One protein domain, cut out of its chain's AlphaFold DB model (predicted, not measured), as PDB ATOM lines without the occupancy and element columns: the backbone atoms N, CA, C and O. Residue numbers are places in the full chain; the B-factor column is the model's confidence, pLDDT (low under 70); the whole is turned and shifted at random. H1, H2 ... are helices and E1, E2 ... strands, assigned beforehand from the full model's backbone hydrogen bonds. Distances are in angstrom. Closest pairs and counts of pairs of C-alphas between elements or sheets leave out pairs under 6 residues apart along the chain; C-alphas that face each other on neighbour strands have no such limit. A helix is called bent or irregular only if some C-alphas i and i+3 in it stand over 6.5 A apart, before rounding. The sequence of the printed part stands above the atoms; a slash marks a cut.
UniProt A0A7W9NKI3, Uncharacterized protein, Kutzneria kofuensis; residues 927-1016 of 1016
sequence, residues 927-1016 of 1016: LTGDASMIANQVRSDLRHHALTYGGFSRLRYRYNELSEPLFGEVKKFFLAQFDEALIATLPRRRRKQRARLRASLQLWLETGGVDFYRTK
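This is residues 927 to 1016 of the 1016 residues of an uncharacterized protein of Kutzneria kofuensis (UniProt A0A7W9NKI3). Picture a narrow rod in which two helices, H2 and H5, run lengthwise in opposite ways at a shallow tilt of 6 degrees, while H1 stands at a steep tilt to both and makes a corner with H2, its first residues, 935 to 939, packing on the last residues of H2, 974 to 977. The two strands E1 and E2 make a small parallel ribbon toward one end of the rod, with the first part of H2 folding back beside E2, and the short helices H3 and H4 sit toward the other end, where the chain turns from H2 into H5. The printed part has 90 residues with five named helices and two named strands, in the order H1 E1 H2 H3 H4 H5 E2, and its class is mostly helix. The whole is compact, with a radius of gyration of the C-alphas of 13.4 A, and the C-alphas span 46 by 21 by 19 A.

Start at C-alpha 927 and read on to C-alpha 935 at (26.115, -37.764, -86.796), where H1 begins; it covers residues 935 to 948 and is 19.8 A long from first to last C-alpha. Strand E1 takes residues 955 to 960 and is 16.9 A long. Directly after it, find C-alpha 961 at (17.039, -48.454, -71.410), where H2 begins; it runs through residue 977 and is 22.6 A long. H2 is irregular, with 7.6 A between C-alphas 965 and 968 where about 5 A would be found in a regular helix, and it has a kink of 65 degrees near residue 968. H3 follows at residues 980 to 984, 6.0 A, and H4 at residues 988 to 991, 5.0 A. H5 is residues 994 to 1006, 18.2 A long. Strand E2 is residues 1010 to 1013, 10.4 A long, and ends with C-alpha 1013 at (15.571, -43.364, -69.047).

Look first at H1, which with residues 935 to 939 alone touches residues 974 to 977 of H2; the closest C-alphas, those of Arg 939 and Gln 977, are 5.9 A apart. H1 and H2 run the same way at a steep tilt of 67 degrees. H1 is close to H5 but not clearly touching, with the C-alphas of Ala 946 and Leu 997 closest at 7.2 A. Next find E1 and E2, parallel neighbours with 44 degrees between their directions; N 959 and O 1011, 2.8 A, and N 1011 and O 957, 2.9 A, are within hydrogen-bond range. With H2, H3, H4 and H5 between them they form a strand-helix-strand unit, two parallel neighbour strands joined through helices. The closest C-alphas of H2 and E2 are those of Glu 961 and Phe 1012, 5.0 A. H2 and H5 only just touch, with 3 pairs of C-alphas within 8 A, the closest being those of Lys 971 and Leu 1005 at 6.5 A. They run opposite ways at a shallow tilt of 6 degrees, though the line of H2 is a rough one. H3 and H4 are close but not clearly touching, with the C-alphas of Ile 983 and Arg 991 closest at 6.1 A. Among the pairs that are apart are E1 and H5, and H2 and H4. In H1, H3 and H5 every O i to N i+4 pair is within hydrogen-bond range, in H2 8 of 13 are, and H4 is too short for such a pair.

The two C-alphas farthest apart are those of Arg 988 and Lys 1016, 46.4 A, while those of Leu 927 and Lys 1016, the first and last printed, are 12.3 A apart. The printed part has no cut, and Lys 1016 is the chain's last residue. The link from H1 to E1 is short, the others are tight, and no link is long. The mean pLDDT of the printed part is 88.4, and residues 929 and 1016 are under 70.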
ATOM      1  N   LEU A 927      12.255 -46.353 -78.975       70.31
ATOM      2  CA  LEU A 927      11.740 -47.342 -78.016       70.31
ATOM      3  C   LEU A 927      11.906 -48.789 -78.527       70.31
ATOM      4  O   LEU A 927      11.393 -49.717 -77.914       70.31
ATOM      5  N   THR A 928      12.603 -48.988 -79.650       71.81
ATOM      6  CA  THR A 928      12.785 -50.291 -80.319       71.81
ATOM      7  C   THR A 928      14.094 -51.000 -79.953       71.81
ATOM      8  O   THR A 928      14.388 -52.054 -80.502       71.81
ATOM      9  N   GLY A 929      14.896 -50.433 -79.044       68.00
ATOM     10  CA  GLY A 929      16.230 -50.936 -78.684       68.00
ATOM     11  C   GLY A 929      17.373 -50.359 -79.529       68.00
ATOM     12  O   GLY A 929      18.496 -50.262 -79.039       68.00
ATOM     13  N   ASP A 930      17.098 -49.851 -80.732       77.69
ATOM     14  CA  ASP A 930      18.111 -49.203 -81.572       77.69
ATOM     15  C   ASP A 930      18.527 -47.823 -81.035       77.69
ATOM     16  O   ASP A 930      17.708 -46.908 -80.898       77.69
ATOM     17  N   ALA A 931      19.827 -47.619 -80.813       76.75
ATOM     18  CA  ALA A 931      20.357 -46.317 -80.421       76.75
ATOM     19  C   ALA A 931      20.379 -45.350 -81.621       76.75
ATOM     20  O   ALA A 931      21.159 -45.515 -82.560       76.75
ATOM     21  N   SER A 932      19.554 -44.298 -81.585       81.50
ATOM     22  CA  SER A 932      19.563 -43.252 -82.620       81.50
ATOM     23  C   SER A 932      20.872 -42.450 -82.590       81.50
ATOM     24  O   SER A 932      21.090 -41.617 -81.708       81.50
ATOM     25  N   MET A 933      21.748 -42.693 -83.570       85.00
ATOM     26  CA  MET A 933      23.085 -42.093 -83.675       85.00
ATOM     27  C   MET A 933      23.208 -41.189 -84.912       85.00
ATOM     28  O   MET A 933      23.880 -41.504 -85.893       85.00
ATOM     29  N   ILE A 934      22.560 -40.020 -84.878       87.06
ATOM     30  CA  ILE A 934      22.579 -39.065 -85.998       87.06
ATOM     31  C   ILE A 934      23.832 -38.180 -85.925       87.06
ATOM     32  O   ILE A 934      23.903 -37.232 -85.139       87.06
ATOM     33  N   ALA A 935      24.813 -38.444 -86.795       86.62
ATOM     34  CA  ALA A 935      26.115 -37.764 -86.796       86.62
ATOM     35  C   ALA A 935      26.008 -36.231 -86.847       86.62
ATOM     36  O   ALA A 935      26.667 -35.530 -86.081       86.62
ATOM     37  N   ASN A 936      25.142 -35.698 -87.714       85.94
ATOM     38  CA  ASN A 936      24.969 -34.251 -87.880       85.94
ATOM     39  C   ASN A 936      24.414 -33.567 -86.624       85.94
ATOM     40  O   ASN A 936      24.779 -32.424 -86.343       85.94
ATOM     41  N   GLN A 937      23.553 -34.255 -85.873       85.81
ATOM     42  CA  GLN A 937      22.988 -33.730 -84.636       85.81
ATOM     43  C   GLN A 937      24.031 -33.759 -83.519       85.81
ATOM     44  O   GLN A 937      24.344 -32.716 -82.955       85.81
ATOM     45  N   VAL A 938      24.687 -34.904 -83.312       89.75
ATOM     46  CA  VAL A 938      25.757 -35.035 -82.312       89.75
ATOM     47  C   VAL A 938      26.872 -34.014 -82.557       89.75
ATOM     48  O   VAL A 938      27.276 -33.302 -81.641       89.75
ATOM     49  N   ARG A 939      27.330 -33.851 -83.807       91.38
ATOM     50  CA  ARG A 939      28.319 -32.819 -84.169       91.38
ATOM     51  C   ARG A 939      27.836 -31.413 -83.825       91.38
ATOM     52  O   ARG A 939      28.606 -30.606 -83.308       91.38
ATOM     53  N   SER A 940      26.574 -31.111 -84.109       88.81
ATOM     54  CA  SER A 940      25.976 -29.816 -83.792       88.81
ATOM     55  C   SER A 940      26.019 -29.509 -82.303       88.81
ATOM     56  O   SER A 940      26.442 -28.416 -81.926       88.81
ATOM     57  N   ASP A 941      25.627 -30.466 -81.471       89.75
ATOM     58  CA  ASP A 941      25.511 -30.263 -80.028       89.75
ATOM     59  C   ASP A 941      26.893 -30.193 -79.388       89.75
ATOM     60  O   ASP A 941      27.187 -29.273 -78.624       89.75
ATOM     61  N   LEU A 942      27.810 -31.078 -79.796       92.12
ATOM     62  CA  LEU A 942      29.205 -31.012 -79.368       92.12
ATOM     63  C   LEU A 942      29.834 -29.660 -79.729       92.12
ATOM     64  O   LEU A 942      30.490 -29.027 -78.896       92.12
ATOM     65  N   ARG A 943      29.603 -29.168 -80.952       91.69
ATOM     66  CA  ARG A 943      30.062 -27.837 -81.358       91.69
ATOM     67  C   ARG A 943      29.427 -26.753 -80.494       91.69
ATOM     68  O   ARG A 943      30.154 -25.901 -79.989       91.69
ATOM     69  N   HIS A 944      28.108 -26.778 -80.313       89.75
ATOM     70  CA  HIS A 944      27.386 -25.787 -79.522       89.75
ATOM     71  C   HIS A 944      27.944 -25.696 -78.099       89.75
ATOM     72  O   HIS A 944      28.343 -24.617 -77.664       89.75
ATOM     73  N   HIS A 945      28.076 -26.823 -77.402       90.62
ATOM     74  CA  HIS A 945      28.544 -26.836 -76.020       90.62
ATOM     75  C   HIS A 945      30.022 -26.447 -75.883       90.62
ATOM     76  O   HIS A 945      30.384 -25.672 -74.988       90.62
ATOM     77  N   ALA A 946      30.879 -26.880 -76.813       90.19
ATOM     78  CA  ALA A 946      32.278 -26.458 -76.845       90.19
ATOM     79  C   ALA A 946      32.431 -24.939 -77.070       90.19
ATOM     80  O   ALA A 946      33.327 -24.311 -76.493       90.19
ATOM     81  N   LEU A 947      31.561 -24.336 -77.887       88.31
ATOM     82  CA  LEU A 947      31.548 -22.896 -78.144       88.31
ATOM     83  C   LEU A 947      31.007 -22.111 -76.950       88.31
ATOM     84  O   LEU A 947      31.708 -21.244 -76.422       88.31
ATOM     85  N   THR A 948      29.785 -22.439 -76.538       86.75
ATOM     86  CA  THR A 948      28.984 -21.658 -75.594       86.75
ATOM     87  C   THR A 948      29.475 -21.827 -74.161       86.75
ATOM     88  O   THR A 948      29.619 -20.844 -73.440       86.75
ATOM     89  N   TYR A 949      29.796 -23.056 -73.751       87.69
ATOM     90  CA  TYR A 949      30.100 -23.382 -72.353       87.69
ATOM     91  C   TYR A 949      31.559 -23.790 -72.127       87.69
ATOM     92  O   TYR A 949      32.014 -23.878 -70.989       87.69
ATOM     93  N   GLY A 950      32.332 -23.999 -73.198       86.50
ATOM     94  CA  GLY A 950      33.742 -24.385 -73.102       86.50
ATOM     95  C   GLY A 950      33.975 -25.815 -72.609       86.50
ATOM     96  O   GLY A 950      35.097 -26.130 -72.215       86.50
ATOM     97  N   GLY A 951      32.939 -26.653 -72.634       90.00
ATOM     98  CA  GLY A 951      32.945 -28.043 -72.189       90.00
ATOM     99  C   GLY A 951      31.547 -28.658 -72.295       90.00
ATOM    100  O   GLY A 951      30.598 -27.982 -72.689       90.00
ATOM    101  N   PHE A 952      31.426 -29.936 -71.936       93.38
ATOM    102  CA  PHE A 952      30.214 -30.737 -72.171       93.38
ATOM    103  C   PHE A 952      29.402 -31.016 -70.904       93.38
ATOM    104  O   PHE A 952      28.366 -31.662 -70.967       93.38
ATOM    105  N   SER A 953      29.816 -30.495 -69.747       88.62
ATOM    106  CA  SER A 953      29.179 -30.772 -68.448       88.62
ATOM    107  C   SER A 953      27.696 -30.395 -68.372       88.62
ATOM    108  O   SER A 953      26.985 -30.939 -67.528       88.62
ATOM    109  N   ARG A 954      27.224 -29.503 -69.252       89.88
ATOM    110  CA  ARG A 954      25.816 -29.095 -69.367       89.88
ATOM    111  C   ARG A 954      25.008 -29.886 -70.389       89.88
ATOM    112  O   ARG A 954      23.816 -29.664 -70.458       89.88
ATOM    113  N   LEU A 955      25.622 -30.756 -71.178       92.00
ATOM    114  CA  LEU A 955      24.912 -31.595 -72.140       92.00
ATOM    115  C   LEU A 955      24.542 -32.921 -71.475       92.00
ATOM    116  O   LEU A 955      25.334 -33.457 -70.697       92.00
ATOM    117  N   ARG A 956      23.373 -33.474 -71.768       92.25
ATOM    118  CA  ARG A 956      23.002 -34.852 -71.437       92.25
ATOM    119  C   ARG A 956      22.299 -35.475 -72.627       92.25
ATOM    120  O   ARG A 956      21.512 -34.813 -73.287       92.25
ATOM    121  N   TYR A 957      22.580 -36.743 -72.877       92.69
ATOM    122  CA  TYR A 957      21.844 -37.556 -73.833       92.69
ATOM    123  C   TYR A 957      21.129 -38.673 -73.081       92.69
ATOM    124  O   TYR A 957      21.766 -39.423 -72.344       92.69
ATOM    125  N   ARG A 958      19.815 -38.766 -73.275       91.50
ATOM    126  CA  ARG A 958      18.920 -39.724 -72.628       91.50
ATOM    127  C   ARG A 958      18.416 -40.719 -73.664       91.50
ATOM    128  O   ARG A 958      17.591 -40.365 -74.498       91.50
ATOM    129  N   TYR A 959      18.927 -41.942 -73.621       91.12
ATOM    130  CA  TYR A 959      18.469 -43.050 -74.458       91.12
ATOM    131  C   TYR A 959      17.425 -43.885 -73.723       91.12
ATOM    132  O   TYR A 959      17.333 -43.847 -72.500       91.12
ATOM    133  N   ASN A 960      16.654 -44.670 -74.458       88.44
ATOM    134  CA  ASN A 960      15.831 -45.696 -73.841       88.44
ATOM    135  C   ASN A 960      16.713 -46.805 -73.237       88.44
ATOM    136  O   ASN A 960      17.713 -47.186 -73.844       88.44
ATOM    137  N   GLU A 961      16.331 -47.345 -72.077       89.38
ATOM    138  CA  GLU A 961      17.039 -48.454 -71.410       89.38
ATOM    139  C   GLU A 961      17.279 -49.684 -72.302       89.38
ATOM    140  O   GLU A 961      18.305 -50.345 -72.177       89.38
ATOM    141  N   LEU A 962      16.409 -49.956 -73.277       86.75
ATOM    142  CA  LEU A 962      16.584 -51.058 -74.228       86.75
ATOM    143  C   LEU A 962      17.823 -50.889 -75.123       86.75
ATOM    144  O   LEU A 962      18.308 -51.870 -75.680       86.75
ATOM    145  N   SER A 963      18.354 -49.671 -75.252       87.25
ATOM    146  CA  SER A 963      19.595 -49.384 -75.980       87.25
ATOM    147  C   SER A 963      20.860 -49.532 -75.127       87.25
ATOM    148  O   SER A 963      21.960 -49.305 -75.635       87.25
ATOM    149  N   GLU A 964      20.746 -49.917 -73.852       88.12
ATOM    150  CA  GLU A 964      21.890 -50.121 -72.952       88.12
ATOM    151  C   GLU A 964      22.971 -51.071 -73.507       88.12
ATOM    152  O   GLU A 964      24.153 -50.725 -73.406       88.12
ATOM    153  N   PRO A 965      22.643 -52.189 -74.191       90.25
ATOM    154  CA  PRO A 965      23.661 -53.059 -74.788       90.25
ATOM    155  C   PRO A 965      24.582 -52.344 -75.789       90.25
ATOM    156  O   PRO A 965      25.736 -52.736 -75.966       90.25
ATOM    157  N   LEU A 966      24.106 -51.260 -76.413       87.50
ATOM    158  CA  LEU A 966      24.844 -50.476 -77.407       87.50
ATOM    159  C   LEU A 966      25.666 -49.338 -76.782       87.50
ATOM    160  O   LEU A 966      26.323 -48.582 -77.499       87.50
ATOM    161  N   PHE A 967      25.680 -49.192 -75.453       87.31
ATOM    162  CA  PHE A 967      26.304 -48.049 -74.781       87.31
ATOM    163  C   PHE A 967      27.780 -47.854 -75.150       87.31
ATOM    164  O   PHE A 967      28.238 -46.728 -75.369       87.31
ATOM    165  N   GLY A 968      28.533 -48.953 -75.263       87.94
ATOM    166  CA  GLY A 968      29.936 -48.915 -75.676       87.94
ATOM    167  C   GLY A 968      30.123 -48.362 -77.092       87.94
ATOM    168  O   GLY A 968      31.065 -47.607 -77.345       87.94
ATOM    169  N   GLU A 969      29.212 -48.691 -78.006       90.69
ATOM    170  CA  GLU A 969      29.220 -48.205 -79.386       90.69
ATOM    171  C   GLU A 969      28.821 -46.735 -79.462       90.69
ATOM    172  O   GLU A 969      29.506 -45.954 -80.123       90.69
ATOM    173  N   VAL A 970      27.810 -46.322 -78.692       89.50
ATOM    174  CA  VAL A 970      27.407 -44.916 -78.574       89.50
ATOM    175  C   VAL A 970      28.580 -44.061 -78.079       89.50
ATOM    176  O   VAL A 970      28.892 -43.032 -78.678       89.50
ATOM    177  N   LYS A 971      29.323 -44.498 -77.051       91.00
ATOM    178  CA  LYS A 971      30.518 -43.767 -76.579       91.00
ATOM    179  C   LYS A 971      31.578 -43.618 -77.670       91.00
ATOM    180  O   LYS A 971      32.101 -42.519 -77.877       91.00
ATOM    181  N   LYS A 972      31.882 -44.704 -78.389       92.06
ATOM    182  CA  LYS A 972      32.828 -44.678 -79.519       92.06
ATOM    183  C   LYS A 972      32.348 -43.730 -80.615       92.06
ATOM    184  O   LYS A 972      33.149 -42.955 -81.134       92.06
ATOM    185  N   PHE A 973      31.052 -43.739 -80.912       93.56
ATOM    186  CA  PHE A 973      30.440 -42.861 -81.898       93.56
ATOM    187  C   PHE A 973      30.623 -41.384 -81.536       93.56
ATOM    188  O   PHE A 973      31.111 -40.617 -82.362       93.56
ATOM    189  N   PHE A 974      30.331 -40.977 -80.297       93.56
ATOM    190  CA  PHE A 974      30.522 -39.590 -79.848       93.56
ATOM    191  C   PHE A 974      31.981 -39.130 -79.953       93.56
ATOM    192  O   PHE A 974      32.249 -38.024 -80.426       93.56
ATOM    193  N   LEU A 975      32.933 -39.985 -79.565       92.69
ATOM    194  CA  LEU A 975      34.363 -39.690 -79.706       92.69
ATOM    195  C   LEU A 975      34.789 -39.566 -81.174       92.69
ATOM    196  O   LEU A 975      35.633 -38.724 -81.490       92.69
ATOM    197  N   ALA A 976      34.206 -40.378 -82.061       92.12
ATOM    198  CA  ALA A 976      34.440 -40.308 -83.499       92.12
ATOM    199  C   ALA A 976      33.827 -39.047 -84.129       92.12
ATOM    200  O   ALA A 976      34.405 -38.494 -85.059       92.12
ATOM    201  N   GLN A 977      32.702 -38.549 -83.606       94.81
ATOM    202  CA  GLN A 977      32.102 -37.296 -84.077       94.81
ATOM    203  C   GLN A 977      32.873 -36.046 -83.633       94.81
ATOM    204  O   GLN A 977      32.737 -34.997 -84.264       94.81
ATOM    205  N   PHE A 978      33.707 -36.135 -82.592       92.69
ATOM    206  CA  PHE A 978      34.635 -35.071 -82.195       92.69
ATOM    207  C   PHE A 978      35.972 -35.178 -82.955       92.69
ATOM    208  O   PHE A 978      37.042 -35.372 -82.365       92.69
ATOM    209  N   ASP A 979      35.884 -35.096 -84.284       89.31
ATOM    210  CA  ASP A 979      36.997 -35.231 -85.227       89.31
ATOM    211  C   ASP A 979      37.662 -33.884 -85.584       89.31
ATOM    212  O   ASP A 979      37.249 -32.803 -85.151       89.31
ATOM    213  N   GLU A 980      38.731 -33.941 -86.383       86.50
ATOM    214  CA  GLU A 980      39.455 -32.744 -86.833       86.50
ATOM    215  C   GLU A 980      38.579 -31.817 -87.695       86.50
ATOM    216  O   GLU A 980      38.747 -30.597 -87.645       86.50
ATOM    217  N   ALA A 981      37.591 -32.357 -88.422       88.31
ATOM    218  CA  ALA A 981      36.657 -31.552 -89.205       88.31
ATOM    219  C   ALA A 981      35.765 -30.699 -88.291       88.31
ATOM    220  O   ALA A 981      35.630 -29.494 -88.513       88.31
ATOM    221  N   LEU A 982      35.224 -31.276 -87.214       90.50
ATOM    222  CA  LEU A 982      34.467 -30.533 -86.212       90.50
ATOM    223  C   LEU A 982      35.342 -29.485 -85.517       90.50
ATOM    224  O   LEU A 982      34.936 -28.326 -85.388       90.50
ATOM    225  N   ILE A 983      36.554 -29.865 -85.101       88.75
ATOM    226  CA  ILE A 983      37.502 -28.970 -84.424       88.75
ATOM    227  C   ILE A 983      37.849 -27.774 -85.319       88.75
ATOM    228  O   ILE A 983      37.913 -26.642 -84.826       88.75
ATOM    229  N   ALA A 984      38.011 -27.980 -86.629       89.06
ATOM    230  CA  ALA A 984      38.277 -26.913 -87.590       89.06
ATOM    231  C   ALA A 984      37.175 -25.835 -87.607       89.06
ATOM    232  O   ALA A 984      37.481 -24.656 -87.799       89.06
ATOM    233  N   THR A 985      35.920 -26.204 -87.314       89.56
ATOM    234  CA  THR A 985      34.784 -25.265 -87.235       89.56
ATOM    235  C   THR A 985      34.757 -24.401 -85.965       89.56
ATOM    236  O   THR A 985      33.909 -23.506 -85.843       89.56
ATOM    237  N   LEU A 986      35.658 -24.648 -85.003       90.06
ATOM    238  CA  LEU A 986      35.751 -23.895 -83.753       90.06
ATOM    239  C   LEU A 986      36.661 -22.649 -83.895       90.06
ATOM    240  O   LEU A 986      37.672 -22.666 -84.608       90.06
ATOM    241  N   PRO A 987      36.388 -21.553 -83.158       89.81
ATOM    242  CA  PRO A 987      37.269 -20.396 -83.060       89.81
ATOM    243  C   PRO A 987      38.690 -20.789 -82.647       89.81
ATOM    244  O   PRO A 987      38.899 -21.701 -81.844       89.81
ATOM    245  N   ARG A 988      39.690 -20.048 -83.141       89.62
ATOM    246  CA  ARG A 988      41.122 -20.353 -82.948       89.62
ATOM    247  C   ARG A 988      41.508 -20.567 -81.474       89.62
ATOM    248  O   ARG A 988      42.304 -21.454 -81.176       89.62
ATOM    249  N   ARG A 989      40.912 -19.805 -80.547       88.62
ATOM    250  CA  ARG A 989      41.119 -19.950 -79.090       88.62
ATOM    251  C   ARG A 989      40.685 -21.323 -78.564       88.62
ATOM    252  O   ARG A 989      41.381 -21.893 -77.733       88.62
ATOM    253  N   ARG A 990      39.569 -21.863 -79.063       86.19
ATOM    254  CA  ARG A 990      39.044 -23.185 -78.685       86.19
ATOM    255  C   ARG A 990      39.797 -24.319 -79.378       86.19
ATOM    256  O   ARG A 990      40.081 -25.318 -78.733       86.19
ATOM    257  N   ARG A 991      40.239 -24.129 -80.628       87.31
ATOM    258  CA  ARG A 991      41.122 -25.087 -81.328       87.31
ATOM    259  C   ARG A 991      42.413 -25.370 -80.558       87.31
ATOM    260  O   ARG A 991      42.795 -26.524 -80.399       87.31
ATOM    261  N   LYS A 992      43.035 -24.332 -79.985       88.81
ATOM    262  CA  LYS A 992      44.207 -24.489 -79.100       88.81
ATOM    263  C   LYS A 992      43.909 -25.308 -77.831       88.81
ATOM    264  O   LYS A 992      44.833 -25.834 -77.228       88.81
ATOM    265  N   GLN A 993      42.641 -25.444 -77.441       90.38
ATOM    266  CA  GLN A 993      42.183 -26.236 -76.294       90.38
ATOM    267  C   GLN A 993      41.711 -27.648 -76.688       90.38
ATOM    268  O   GLN A 993      41.092 -28.315 -75.863       90.38
ATOM    269  N   ARG A 994      41.991 -28.135 -77.909       90.81
ATOM    270  CA  ARG A 994      41.469 -29.425 -78.407       90.81
ATOM    271  C   ARG A 994      41.706 -30.608 -77.464       90.81
ATOM    272  O   ARG A 994      40.785 -31.381 -77.245       90.81
ATOM    273  N   ALA A 995      42.890 -30.711 -76.854       89.50
ATOM    274  CA  ALA A 995      43.215 -31.793 -75.922       89.50
ATOM    275  C   ALA A 995      42.355 -31.717 -74.652       89.50
ATOM    276  O   ALA A 995      41.795 -32.718 -74.220       89.50
ATOM    277  N   ARG A 996      42.165 -30.505 -74.110       92.44
ATOM    278  CA  ARG A 996      41.299 -30.258 -72.950       92.44
ATOM    279  C   ARG A 996      39.829 -30.530 -73.266       92.44
ATOM    280  O   ARG A 996      39.137 -31.104 -72.436       92.44
ATOM    281  N   LEU A 997      39.346 -30.124 -74.442       91.50
ATOM    282  CA  LEU A 997      37.972 -30.400 -74.866       91.50
ATOM    283  C   LEU A 997      37.762 -31.903 -75.070       91.50
ATOM    284  O   LEU A 997      36.804 -32.445 -74.542       91.50
ATOM    285  N   ARG A 998      38.689 -32.599 -75.735       92.88
ATOM    286  CA  ARG A 998      38.610 -34.057 -75.903       92.88
ATOM    287  C   ARG A 998      38.628 -34.791 -74.558       92.88
ATOM    288  O   ARG A 998      37.786 -35.651 -74.344       92.88
ATOM    289  N   ALA A 999      39.502 -34.390 -73.631       91.31
ATOM    290  CA  ALA A 999      39.520 -34.925 -72.269       91.31
ATOM    291  C   ALA A 999      38.214 -34.630 -71.512       91.31
ATOM    292  O   ALA A 999      37.677 -35.504 -70.843       91.31
ATOM    293  N   SER A1000      37.649 -33.426 -71.667       94.06
ATOM    294  CA  SER A1000      36.342 -33.084 -71.093       94.06
ATOM    295  C   SER A1000      35.204 -33.909 -71.695       94.06
ATOM    296  O   SER A1000      34.256 -34.194 -70.970       94.06
ATOM    297  N   LEU A1001      35.258 -34.254 -72.987       94.38
ATOM    298  CA  LEU A1001      34.259 -35.106 -73.638       94.38
ATOM    299  C   LEU A1001      34.350 -36.540 -73.128       94.38
ATOM    300  O   LEU A1001      33.332 -37.155 -72.839       94.38
ATOM    301  N   GLN A1002      35.568 -37.055 -72.990       93.38
ATOM    302  CA  GLN A1002      35.803 -38.393 -72.469       93.38
ATOM    303  C   GLN A1002      35.341 -38.511 -71.013       93.38
ATOM    304  O   GLN A1002      34.537 -39.386 -70.706       93.38
ATOM    305  N   LEU A1003      35.725 -37.556 -70.159       92.62
ATOM    306  CA  LEU A1003      35.234 -37.486 -68.784       92.62
ATOM    307  C   LEU A1003      33.704 -37.381 -68.739       92.62
ATOM    308  O   LEU A1003      33.063 -38.032 -67.923       92.62
ATOM    309  N   TRP A1004      33.098 -36.590 -69.627       94.38
ATOM    310  CA  TRP A1004      31.643 -36.489 -69.744       94.38
ATOM    311  C   TRP A1004      30.994 -37.834 -70.112       94.38
ATOM    312  O   TRP A1004      30.031 -38.231 -69.464       94.38
ATOM    313  N   LEU A1005      31.544 -38.591 -71.069       93.12
ATOM    314  CA  LEU A1005      31.068 -39.943 -71.413       93.12
ATOM    315  C   LEU A1005      31.235 -40.951 -70.263       93.12
ATOM    316  O   LEU A1005      30.479 -41.920 -70.172       93.12
ATOM    317  N   GLU A1006      32.236 -40.759 -69.408       89.69
ATOM    318  CA  GLU A1006      32.522 -41.621 -68.256       89.69
ATOM    319  C   GLU A1006      31.640 -41.292 -67.041       89.69
ATOM    320  O   GLU A1006      31.309 -42.187 -66.273       89.69
ATOM    321  N   THR A1007      31.205 -40.036 -66.899       86.69
ATOM    322  CA  THR A1007      30.489 -39.523 -65.713       86.69
ATOM    323  C   THR A1007      28.974 -39.352 -65.907       86.69
ATOM    324  O   THR A1007      28.337 -38.616 -65.157       86.69
ATOM    325  N   GLY A1008      28.376 -40.027 -66.896       82.44
ATOM    326  CA  GLY A1008      26.918 -40.000 -67.118       82.44
ATOM    327  C   GLY A1008      26.437 -38.898 -68.067       82.44
ATOM    328  O   GLY A1008      25.309 -38.422 -67.974       82.44
ATOM    329  N   GLY A1009      27.292 -38.451 -68.986       86.44
ATOM    330  CA  GLY A1009      26.905 -37.562 -70.079       86.44
ATOM    331  C   GLY A1009      25.931 -38.198 -71.073       86.44
ATOM    332  O   GLY A1009      25.060 -37.522 -71.618       86.44
ATOM    333  N   VAL A1010      26.053 -39.512 -71.251       90.56
ATOM    334  CA  VAL A1010      25.092 -40.363 -71.952       90.56
ATOM    335  C   VAL A1010      24.545 -41.351 -70.934       90.56
ATOM    336  O   VAL A1010      25.330 -41.986 -70.230       90.56
ATOM    337  N   ASP A1011      23.227 -41.454 -70.849       89.56
ATOM    338  CA  ASP A1011      22.532 -42.246 -69.838       89.56
ATOM    339  C   ASP A1011      21.154 -42.686 -70.363       89.56
ATOM    340  O   ASP A1011      20.747 -42.301 -71.464       89.56
ATOM    341  N   PHE A1012      20.438 -43.485 -69.580       89.88
ATOM    342  CA  PHE A1012      19.197 -44.133 -69.970       89.88
ATOM    343  C   PHE A1012      18.017 -43.666 -69.117       89.88
ATOM    344  O   PHE A1012      18.166 -43.452 -67.914       89.88
ATOM    345  N   TYR A1013      16.849 -43.513 -69.741       88.56
ATOM    346  CA  TYR A1013      15.571 -43.364 -69.047       88.56
ATOM    347  C   TYR A1013      14.823 -44.699 -69.038       88.56
ATOM    348  O   TYR A1013      14.860 -45.459 -70.012       88.56
ATOM    349  N   ARG A1014      14.121 -44.967 -67.932       86.94
ATOM    350  CA  ARG A1014      13.362 -46.208 -67.733       86.94
ATOM    351  C   ARG A1014      11.922 -46.064 -68.190       86.94
ATOM    352  O   ARG A1014      11.296 -45.026 -67.953       86.94
ATOM    353  N   THR A1015      11.390 -47.117 -68.802       79.38
ATOM    354  CA  THR A1015       9.987 -47.193 -69.249       79.38
ATOM    355  C   THR A1015       9.077 -47.900 -68.251       79.38
ATOM    356  O   THR A1015       7.861 -47.706 -68.296       79.38
ATOM    357  N   LYS A1016       9.661 -48.671 -67.330       69.62
ATOM    358  CA  LYS A1016       8.975 -49.278 -66.187       69.62
ATOM    359  C   LYS A1016       9.406 -48.563 -64.920       69.62
ATOM    360  O   LYS A1016      10.594 -48.673 -64.553       69.62
TER     361      LYS A1016